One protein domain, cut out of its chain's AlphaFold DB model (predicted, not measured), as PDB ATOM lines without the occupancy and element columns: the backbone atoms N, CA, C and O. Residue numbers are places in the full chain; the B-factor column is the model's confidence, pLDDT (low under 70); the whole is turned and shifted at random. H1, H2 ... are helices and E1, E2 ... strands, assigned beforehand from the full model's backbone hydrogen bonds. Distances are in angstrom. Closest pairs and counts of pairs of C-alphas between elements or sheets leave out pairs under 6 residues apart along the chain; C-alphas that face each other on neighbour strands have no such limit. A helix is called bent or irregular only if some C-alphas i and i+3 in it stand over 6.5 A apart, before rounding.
ATOM      1  N   GLN A 189     206.492 234.434 225.892       82.94
ATOM      2  CA  GLN A 189     206.187 235.814 226.298       82.94
ATOM      3  C   GLN A 189     207.093 236.303 227.428       82.94
ATOM      4  O   GLN A 189     206.975 237.443 227.879       82.94
ATOM      5  N   GLU A 190     207.961 235.418 227.913       85.88
ATOM      6  CA  GLU A 190     208.941 235.716 228.939       85.88
ATOM      7  C   GLU A 190     210.245 236.144 228.277       85.88
ATOM      8  O   GLU A 190     210.775 235.464 227.395       85.88
ATOM      9  N   TYR A 191     210.749 237.282 228.739       87.06
ATOM     10  CA  TYR A 191     211.965 237.899 228.243       87.06
ATOM     11  C   TYR A 191     212.858 238.279 229.411       87.06
ATOM     12  O   TYR A 191     212.375 238.719 230.457       87.06
ATOM     13  N   SER A 192     214.161 238.161 229.204       87.50
ATOM     14  CA  SER A 192     215.190 238.672 230.103       87.50
ATOM     15  C   SER A 192     216.065 239.682 229.376       87.50
ATOM     16  O   SER A 192     216.342 239.536 228.186       87.50
ATOM     17  N   GLU A 193     216.516 240.713 230.087       83.62
ATOM     18  CA  GLU A 193     217.490 241.657 229.543       83.62
ATOM     19  C   GLU A 193     218.761 240.914 229.124       83.62
ATOM     20  O   GLU A 193     219.280 240.083 229.871       83.62
ATOM     21  N   PHE A 194     219.259 241.219 227.926       81.56
ATOM     22  CA  PHE A 194     220.468 240.608 227.391       81.56
ATOM     23  C   PHE A 194     221.408 241.693 226.848       81.56
ATOM     24  O   PHE A 194     221.516 241.894 225.637       81.56
ATOM     25  N   PRO A 195     222.061 242.448 227.751       70.75
ATOM     26  CA  PRO A 195     222.757 243.686 227.403       70.75
ATOM     27  C   PRO A 195     224.012 243.480 226.546       70.75
ATOM     28  O   PRO A 195     224.500 244.441 225.955       70.75
ATOM     29  N   ASP A 196     224.523 242.250 226.457       79.38
ATOM     30  CA  ASP A 196     225.756 241.926 225.730       79.38
ATOM     31  C   ASP A 196     225.590 241.967 224.202       79.38
ATOM     32  O   ASP A 196     226.583 241.975 223.474       79.38
ATOM     33  N   PHE A 197     224.349 242.015 223.706       81.44
ATOM     34  CA  PHE A 197     224.045 242.116 222.283       81.44
ATOM     35  C   PHE A 197     223.200 243.351 221.992       81.44
ATOM     36  O   PHE A 197     222.282 243.714 222.731       81.44
ATOM     37  N   THR A 198     223.499 243.992 220.870       86.00
ATOM     38  CA  THR A 198     222.770 245.159 220.384       86.00
ATOM     39  C   THR A 198     222.081 244.842 219.065       86.00
ATOM     40  O   THR A 198     222.527 244.003 218.287       86.00
ATOM     41  N   CYS A 199     220.954 245.504 218.825       84.62
ATOM     42  CA  CYS A 199     220.220 245.398 217.574       84.62
ATOM     43  C   CYS A 199     221.031 246.007 216.421       84.62
ATOM     44  O   CYS A 199     221.405 247.176 216.493       84.62
ATOM     45  N   ASP A 200     221.214 245.271 215.323       82.94
ATOM     46  CA  ASP A 200     221.931 245.757 214.131       82.94
ATOM     47  C   ASP A 200     221.231 246.935 213.422       82.94
ATOM     48  O   ASP A 200     221.845 247.634 212.618       82.94
ATOM     49  N   ILE A 201     219.938 247.156 213.695       82.56
ATOM     50  CA  ILE A 201     219.131 248.208 213.060       82.56
ATOM     51  C   ILE A 201     219.205 249.513 213.854       82.56
ATOM     52  O   ILE A 201     219.443 250.576 213.280       82.56
ATOM     53  N   CYS A 202     218.976 249.453 215.170       84.88
ATOM     54  CA  CYS A 202     218.835 250.647 216.006       84.88
ATOM     55  C   CYS A 202     219.858 250.753 217.150       84.88
ATOM     56  O   CYS A 202     219.747 251.659 217.975       84.88
ATOM     57  N   SER A 203     220.814 249.825 217.240       87.81
ATOM     58  CA  SER A 203     221.896 249.769 218.241       87.81
ATOM     59  C   SER A 203     221.461 249.677 219.710       87.81
ATOM     60  O   SER A 203     222.299 249.792 220.601       87.81
ATOM     61  N   ASN A 204     220.174 249.450 219.989       88.44
ATOM     62  CA  ASN A 204     219.679 249.283 221.356       88.44
ATOM     63  C   ASN A 204     219.973 247.871 221.882       88.44
ATOM     64  O   ASN A 204     219.988 246.935 221.078       88.44
ATOM     65  N   PRO A 205     220.138 247.698 223.208       89.69
ATOM     66  CA  PRO A 205     220.227 246.379 223.824       89.69
ATOM     67  C   PRO A 205     219.040 245.499 223.434       89.69
ATOM     68  O   PRO A 205     217.897 245.969 223.376       89.69
ATOM     69  N   VAL A 206     219.315 244.229 223.158       90.69
ATOM     70  CA  VAL A 206     218.270 243.238 222.889       90.69
ATOM     71  C   VAL A 206     217.801 242.583 224.187       90.69
ATOM     72  O   VAL A 206     218.454 242.639 225.229       90.69
ATOM     73  N   MET A 207     216.636 241.953 224.122       90.88
ATOM     74  CA  MET A 207     216.152 241.048 225.157       90.88
ATOM     75  C   MET A 207     216.254 239.619 224.643       90.88
ATOM     76  O   MET A 207     216.029 239.366 223.462       90.88
ATOM     77  N   GLU A 208     216.593 238.687 225.520       90.50
ATOM     78  CA  GLU A 208     216.576 237.259 225.224       90.50
ATOM     79  C   GLU A 208     215.206 236.689 225.584       90.50
ATOM     80  O   GLU A 208     214.701 236.899 226.686       90.50
ATOM     81  N   GLY A 209     214.602 235.976 224.640       89.38
ATOM     82  CA  GLY A 209     213.401 235.182 224.841       89.38
ATOM     83  C   GLY A 209     213.635 233.739 224.407       89.38
ATOM     84  O   GLY A 209     214.728 233.344 223.992       89.38
ATOM     85  N   LYS A 210     212.576 232.937 224.467       89.69
ATOM     86  CA  LYS A 210     212.575 231.557 223.974       89.69
ATOM     87  C   LYS A 210     211.481 231.351 222.950       89.69
ATOM     88  O   LYS A 210     210.434 231.989 223.001       89.69
ATOM     89  N   TYR A 211     211.719 230.447 222.018       88.06
ATOM     90  CA  TYR A 211     210.644 229.944 221.190       88.06
ATOM     91  C   TYR A 211     210.723 228.425 221.087       88.06
ATOM     92  O   TYR A 211     211.792 227.826 221.239       88.06
ATOM     93  N   SER A 212     209.587 227.807 220.780       87.88
ATOM     94  CA  SER A 212     209.469 226.364 220.591       87.88
ATOM     95  C   SER A 212     209.099 225.998 219.156       87.88
ATOM     96  O   SER A 212     208.117 226.496 218.597       87.88
ATOM     97  N   PHE A 213     209.835 225.047 218.582       85.00
ATOM     98  CA  PHE A 213     209.377 224.264 217.438       85.00
ATOM     99  C   PHE A 213     208.534 223.099 217.945       85.00
ATOM    100  O   PHE A 213     209.035 222.244 218.675       85.00
ATOM    101  N   LYS A 214     207.268 223.043 217.529       83.75
ATOM    102  CA  LYS A 214     206.353 221.945 217.875       83.75
ATOM    103  C   LYS A 214     206.004 221.143 216.629       83.75
ATOM    104  O   LYS A 214     205.488 221.708 215.658       83.75
ATOM    105  N   PHE A 215     206.338 219.854 216.665       77.81
ATOM    106  CA  PHE A 215     206.082 218.887 215.598       77.81
ATOM    107  C   PHE A 215     205.619 217.559 216.191       77.81
ATOM    108  O   PHE A 215     206.400 216.836 216.817       77.81
ATOM    109  N   TRP A 216     204.354 217.216 215.937       75.44
ATOM    110  CA  TRP A 216     203.696 216.037 216.500       75.44
ATOM    111  C   TRP A 216     203.761 216.037 218.036       75.44
ATOM    112  O   TRP A 216     203.209 216.932 218.667       75.44
ATOM    113  N   GLU A 217     204.416 215.045 218.639       69.81
ATOM    114  CA  GLU A 217     204.605 214.928 220.092       69.81
ATOM    115  C   GLU A 217     205.976 215.448 220.554       69.81
ATOM    116  O   GLU A 217     206.329 215.318 221.724       69.81
ATOM    117  N   ASN A 218     206.767 216.016 219.641       76.50
ATOM    118  CA  ASN A 218     208.096 216.520 219.947       76.50
ATOM    119  C   ASN A 218     208.090 218.045 220.057       76.50
ATOM    120  O   ASN A 218     207.433 218.749 219.283       76.50
ATOM    121  N   GLU A 219     208.918 218.544 220.967       85.81
ATOM    122  CA  GLU A 219     209.154 219.966 221.169       85.81
ATOM    123  C   GLU A 219     210.657 220.231 221.289       85.81
ATOM    124  O   GLU A 219     211.373 219.502 221.979       85.81
ATOM    125  N   LEU A 220     211.127 221.268 220.597       86.00
ATOM    126  CA  LEU A 220     212.471 221.813 220.749       86.00
ATOM    127  C   LEU A 220     212.356 223.292 221.099       86.00
ATOM    128  O   LEU A 220     211.869 224.075 220.284       86.00
ATOM    129  N   THR A 221     212.859 223.665 222.271       88.00
ATOM    130  CA  THR A 221     212.917 225.055 222.726       88.00
ATOM    131  C   THR A 221     214.332 225.589 222.596       88.00
ATOM    132  O   THR A 221     215.292 224.937 223.010       88.00
ATOM    133  N   VAL A 222     214.456 226.786 222.041       86.88
ATOM    134  CA  VAL A 222     215.733 227.440 221.748       86.88
ATOM    135  C   VAL A 222     215.643 228.945 222.025       86.88
ATOM    136  O   VAL A 222     214.548 229.513 221.969       86.88
ATOM    137  N   PRO A 223     216.769 229.603 222.351       88.25
ATOM    138  CA  PRO A 223     216.780 231.038 222.594       88.25
ATOM    139  C   PRO A 223     216.692 231.836 221.289       88.25
ATOM    140  O   PRO A 223     217.176 231.404 220.235       88.25
ATOM    141  N   TYR A 224     216.127 233.036 221.396       87.81
ATOM    142  CA  TYR A 224     216.189 234.086 220.382       87.81
ATOM    143  C   TYR A 224     216.363 235.445 221.043       87.81
ATOM    144  O   TYR A 224     216.042 235.621 222.218       87.81
ATOM    145  N   TRP A 225     216.833 236.416 220.274       89.19
ATOM    146  CA  TRP A 225     216.960 237.792 220.730       89.19
ATOM    147  C   TRP A 225     215.967 238.679 220.009       89.19
ATOM    148  O   TRP A 225     215.710 238.497 218.822       89.19
ATOM    149  N   ILE A 226     215.418 239.654 220.720       89.12
ATOM    150  CA  ILE A 226     214.449 240.596 220.183       89.12
ATOM    151  C   ILE A 226     214.787 242.014 220.612       89.12
ATOM    152  O   ILE A 226     215.070 242.284 221.779       89.12
ATOM    153  N   CYS A 227     214.755 242.949 219.670       88.38
ATOM    154  CA  CYS A 227     214.917 244.351 220.004       88.38
ATOM    155  C   CYS A 227     213.601 244.912 220.576       88.38
ATOM    156  O   CYS A 227     212.572 244.865 219.898       88.38
ATOM    157  N   PRO A 228     213.604 245.514 221.777       87.25
ATOM    158  CA  PRO A 228     212.404 246.143 222.331       87.25
ATOM    159  C   PRO A 228     211.946 247.373 221.529       87.25
ATOM    160  O   PRO A 228     210.772 247.735 221.565       87.25
ATOM    161  N   ASN A 229     212.855 248.026 220.797       84.75
ATOM    162  CA  ASN A 229     212.561 249.276 220.100       84.75
ATOM    163  C   ASN A 229     211.932 249.066 218.716       84.75
ATOM    164  O   ASN A 229     210.971 249.756 218.378       84.75
ATOM    165  N   ASP A 230     212.454 248.127 217.927       81.06
ATOM    166  CA  ASP A 230     212.019 247.877 216.545       81.06
ATOM    167  C   ASP A 230     211.446 246.465 216.323       81.06
ATOM    168  O   ASP A 230     211.023 246.142 215.219       81.06
ATOM    169  N   GLY A 231     211.388 245.616 217.353       81.50
ATOM    170  CA  GLY A 231     210.821 244.270 217.248       81.50
ATOM    171  C   GLY A 231     211.624 243.308 216.367       81.50
ATOM    172  O   GLY A 231     211.130 242.215 216.087       81.50
ATOM    173  N   ALA A 232     212.831 243.680 215.921       82.94
ATOM    174  CA  ALA A 232     213.713 242.809 215.155       82.94
ATOM    175  C   ALA A 232     214.073 241.566 215.966       82.94
ATOM    176  O   ALA A 232     214.533 241.675 217.102       82.94
ATOM    177  N   GLN A 233     213.839 240.394 215.375       84.44
ATOM    178  CA  GLN A 233     214.096 239.097 215.992       84.44
ATOM    179  C   GLN A 233     215.284 238.409 215.323       84.44
ATOM    180  O   GLN A 233     215.292 238.201 214.102       84.44
ATOM    181  N   PHE A 234     216.238 237.995 216.145       81.75
ATOM    182  CA  PHE A 234     217.516 237.413 215.768       81.75
ATOM    183  C   PHE A 234     217.675 236.038 216.404       81.75
ATOM    184  O   PHE A 234     217.187 235.778 217.502       81.75
ATOM    185  N   GLU A 235     218.407 235.161 215.731       79.75
ATOM    186  CA  GLU A 235     218.697 233.819 216.225       79.75
ATOM    187  C   GLU A 235     220.181 233.537 216.119       79.75
ATOM    188  O   GLU A 235     220.851 234.003 215.193       79.75
ATOM    189  N   ALA A 236     220.690 232.703 217.022       72.94
ATOM    190  CA  ALA A 236     222.023 232.164 216.847       72.94
ATOM    191  C   ALA A 236     222.043 231.272 215.591       72.94
ATOM    192  O   ALA A 236     221.113 230.487 215.382       72.94
ATOM    193  N   PRO A 237     223.113 231.293 214.779       68.06
ATOM    194  CA  PRO A 237     223.252 230.365 213.655       68.06
ATOM    195  C   PRO A 237     223.105 228.890 214.069       68.06
ATOM    196  O   PRO A 237     222.519 228.088 213.341       68.06
ATOM    197  N   SER A 238     223.571 228.545 215.274       72.25
ATOM    198  CA  SER A 238     223.431 227.212 215.873       72.25
ATOM    199  C   SER A 238     221.976 226.825 216.148       72.25
ATOM    200  O   SER A 238     221.624 225.653 216.024       72.25
ATOM    201  N   THR A 239     221.118 227.792 216.472       71.81
ATOM    202  CA  THR A 239     219.690 227.578 216.715       71.81
ATOM    203  C   THR A 239     218.975 227.123 215.441       71.81
ATOM    204  O   THR A 239     218.252 226.127 215.449       71.81
ATOM    205  N   SER A 240     219.239 227.793 214.316       65.50
ATOM    206  CA  SER A 240     218.688 227.415 213.008       65.50
ATOM    207  C   SER A 240     219.142 226.017 212.554       65.50
ATOM    208  O   SER A 240     218.381 225.282 211.920       65.50
ATOM    209  N   GLU A 241     220.369 225.609 212.892       70.75
ATOM    210  CA  GLU A 241     220.860 224.259 212.600       70.75
ATOM    211  C   GLU A 241     220.170 223.194 213.470       70.75
ATOM    212  O   GLU A 241     219.738 222.162 212.951       70.75
ATOM    213  N   GLN A 242     220.007 223.461 214.771       72.44
ATOM    214  CA  GLN A 242     219.276 222.583 215.693       72.44
ATOM    215  C   GLN A 242     217.816 222.408 215.269       72.44
ATOM    216  O   GLN A 242     217.319 221.283 215.249       72.44
ATOM    217  N   ALA A 243     217.164 223.494 214.847       68.50
ATOM    218  CA  ALA A 243     215.827 223.472 214.265       68.50
ATOM    219  C   ALA A 243     215.748 222.502 213.083       68.50
ATOM    220  O   ALA A 243     214.931 221.584 213.061       68.50
ATOM    221  N   SER A 244     216.643 222.683 212.107       67.75
ATOM    222  CA  SER A 244     216.688 221.879 210.885       67.75
ATOM    223  C   SER A 244     216.891 220.390 211.187       67.75
ATOM    224  O   SER A 244     216.180 219.536 210.652       67.75
ATOM    225  N   ARG A 245     217.819 220.069 212.094       72.44
ATOM    226  CA  ARG A 245     218.078 218.701 212.566       72.44
ATOM    227  C   ARG A 245     216.847 218.080 213.230       72.44
ATOM    228  O   ARG A 245     216.417 216.996 212.845       72.44
ATOM    229  N   PHE A 246     216.217 218.821 214.140       74.62
ATOM    230  CA  PHE A 246     214.989 218.408 214.816       74.62
ATOM    231  C   PHE A 246     213.857 218.081 213.836       74.62
ATOM    232  O   PHE A 246     213.263 217.007 213.906       74.62
ATOM    233  N   ILE A 247     213.609 218.967 212.872       66.25
ATOM    234  CA  ILE A 247     212.554 218.812 211.862       66.25
ATOM    235  C   ILE A 247     212.822 217.619 210.938       66.25
ATOM    236  O   ILE A 247     211.899 216.909 210.542       66.25
ATOM    237  N   THR A 248     214.082 217.408 210.556       66.62
ATOM    238  CA  THR A 248     214.470 216.341 209.620       66.62
ATOM    239  C   THR A 248     214.623 214.976 210.291       66.62
ATOM    240  O   THR A 248     214.881 213.988 209.606       66.62
ATOM    241  N   GLY A 249     214.447 214.898 211.615       59.81
ATOM    242  CA  GLY A 249     214.608 213.667 212.388       59.81
ATOM    243  C   GLY A 249     216.063 213.208 212.525       59.81
ATOM    244  O   GLY A 249     216.310 212.126 213.059       59.81
ATOM    245  N   PHE A 250     217.026 214.016 212.073       47.03
ATOM    246  CA  PHE A 250     218.444 213.788 212.316       47.03
ATOM    247  C   PHE A 250     218.777 214.311 213.715       47.03
ATOM    248  O   PHE A 250     218.881 215.515 213.919       47.03
ATOM    249  N   ARG A 251     218.893 213.399 214.684       47.06
ATOM    250  CA  ARG A 251     219.402 213.707 216.029       47.06
ATOM    251  C   ARG A 251     220.921 213.814 216.018       47.06
ATOM    252  O   ARG A 251     221.554 212.918 215.416       47.06
TER     253      ARG A 251
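AT A GLANCE: This is residues 189 to 251 of the 251 residues of an uncharacterized protein of Candidatus Heimdallarchaeota archaeon LC_3 (UniProt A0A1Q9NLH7). A long, strongly twisted hairpin of E2 and E3 has the helix H1 lying along it as a second layer; the bent strand E1 pairs with E2 toward the other end. The 63 printed residues, mixed helices and strands, hold three named strands, then one named helix; the sheet E1 - E2 - E3 is a meander, each strand the antiparallel neighbour of the one before. It is elongated, 37 by 21 by 17 A, and only just loose, close to compact, with a radius of gyration of the C-alphas of 13.2 A.

HOW THE PARTS SIT: Look first at the hairpin of E2, residues 205 to 215, and E3, residues 218 to 226: N 211 and O 222 are within hydrogen-bond range at 3.0 A. E1, residues 189 to 198, bends by 93 degrees at residue 195; in its hairpin with E2, N 192 and O 208 are within range at 2.9 A. H1, residues 237 to 248, every O i to N i+4 pair within range, is over E2 and E3, its height over the sheet 9.6 A; its closest C-alpha pair with E3 is Val 222 and Thr 239, 6.4 A.

IN THESE COORDINATES: Find C-alpha 189 at (206.187, 235.814, 226.298), where E1 begins, 19.9 A long. E2 spans 32.0 A, E3 24.9 A, and H1 17.0 A to C-alpha 248 at (214.470, 216.341, 209.620).

THE WHOLE: The C-alphas farthest apart, Ser 203 and Glu 217, are 38.9 A apart. The printed part has no cut and no long link; pLDDT is under 70 at 10 residues, among them 247 to 251.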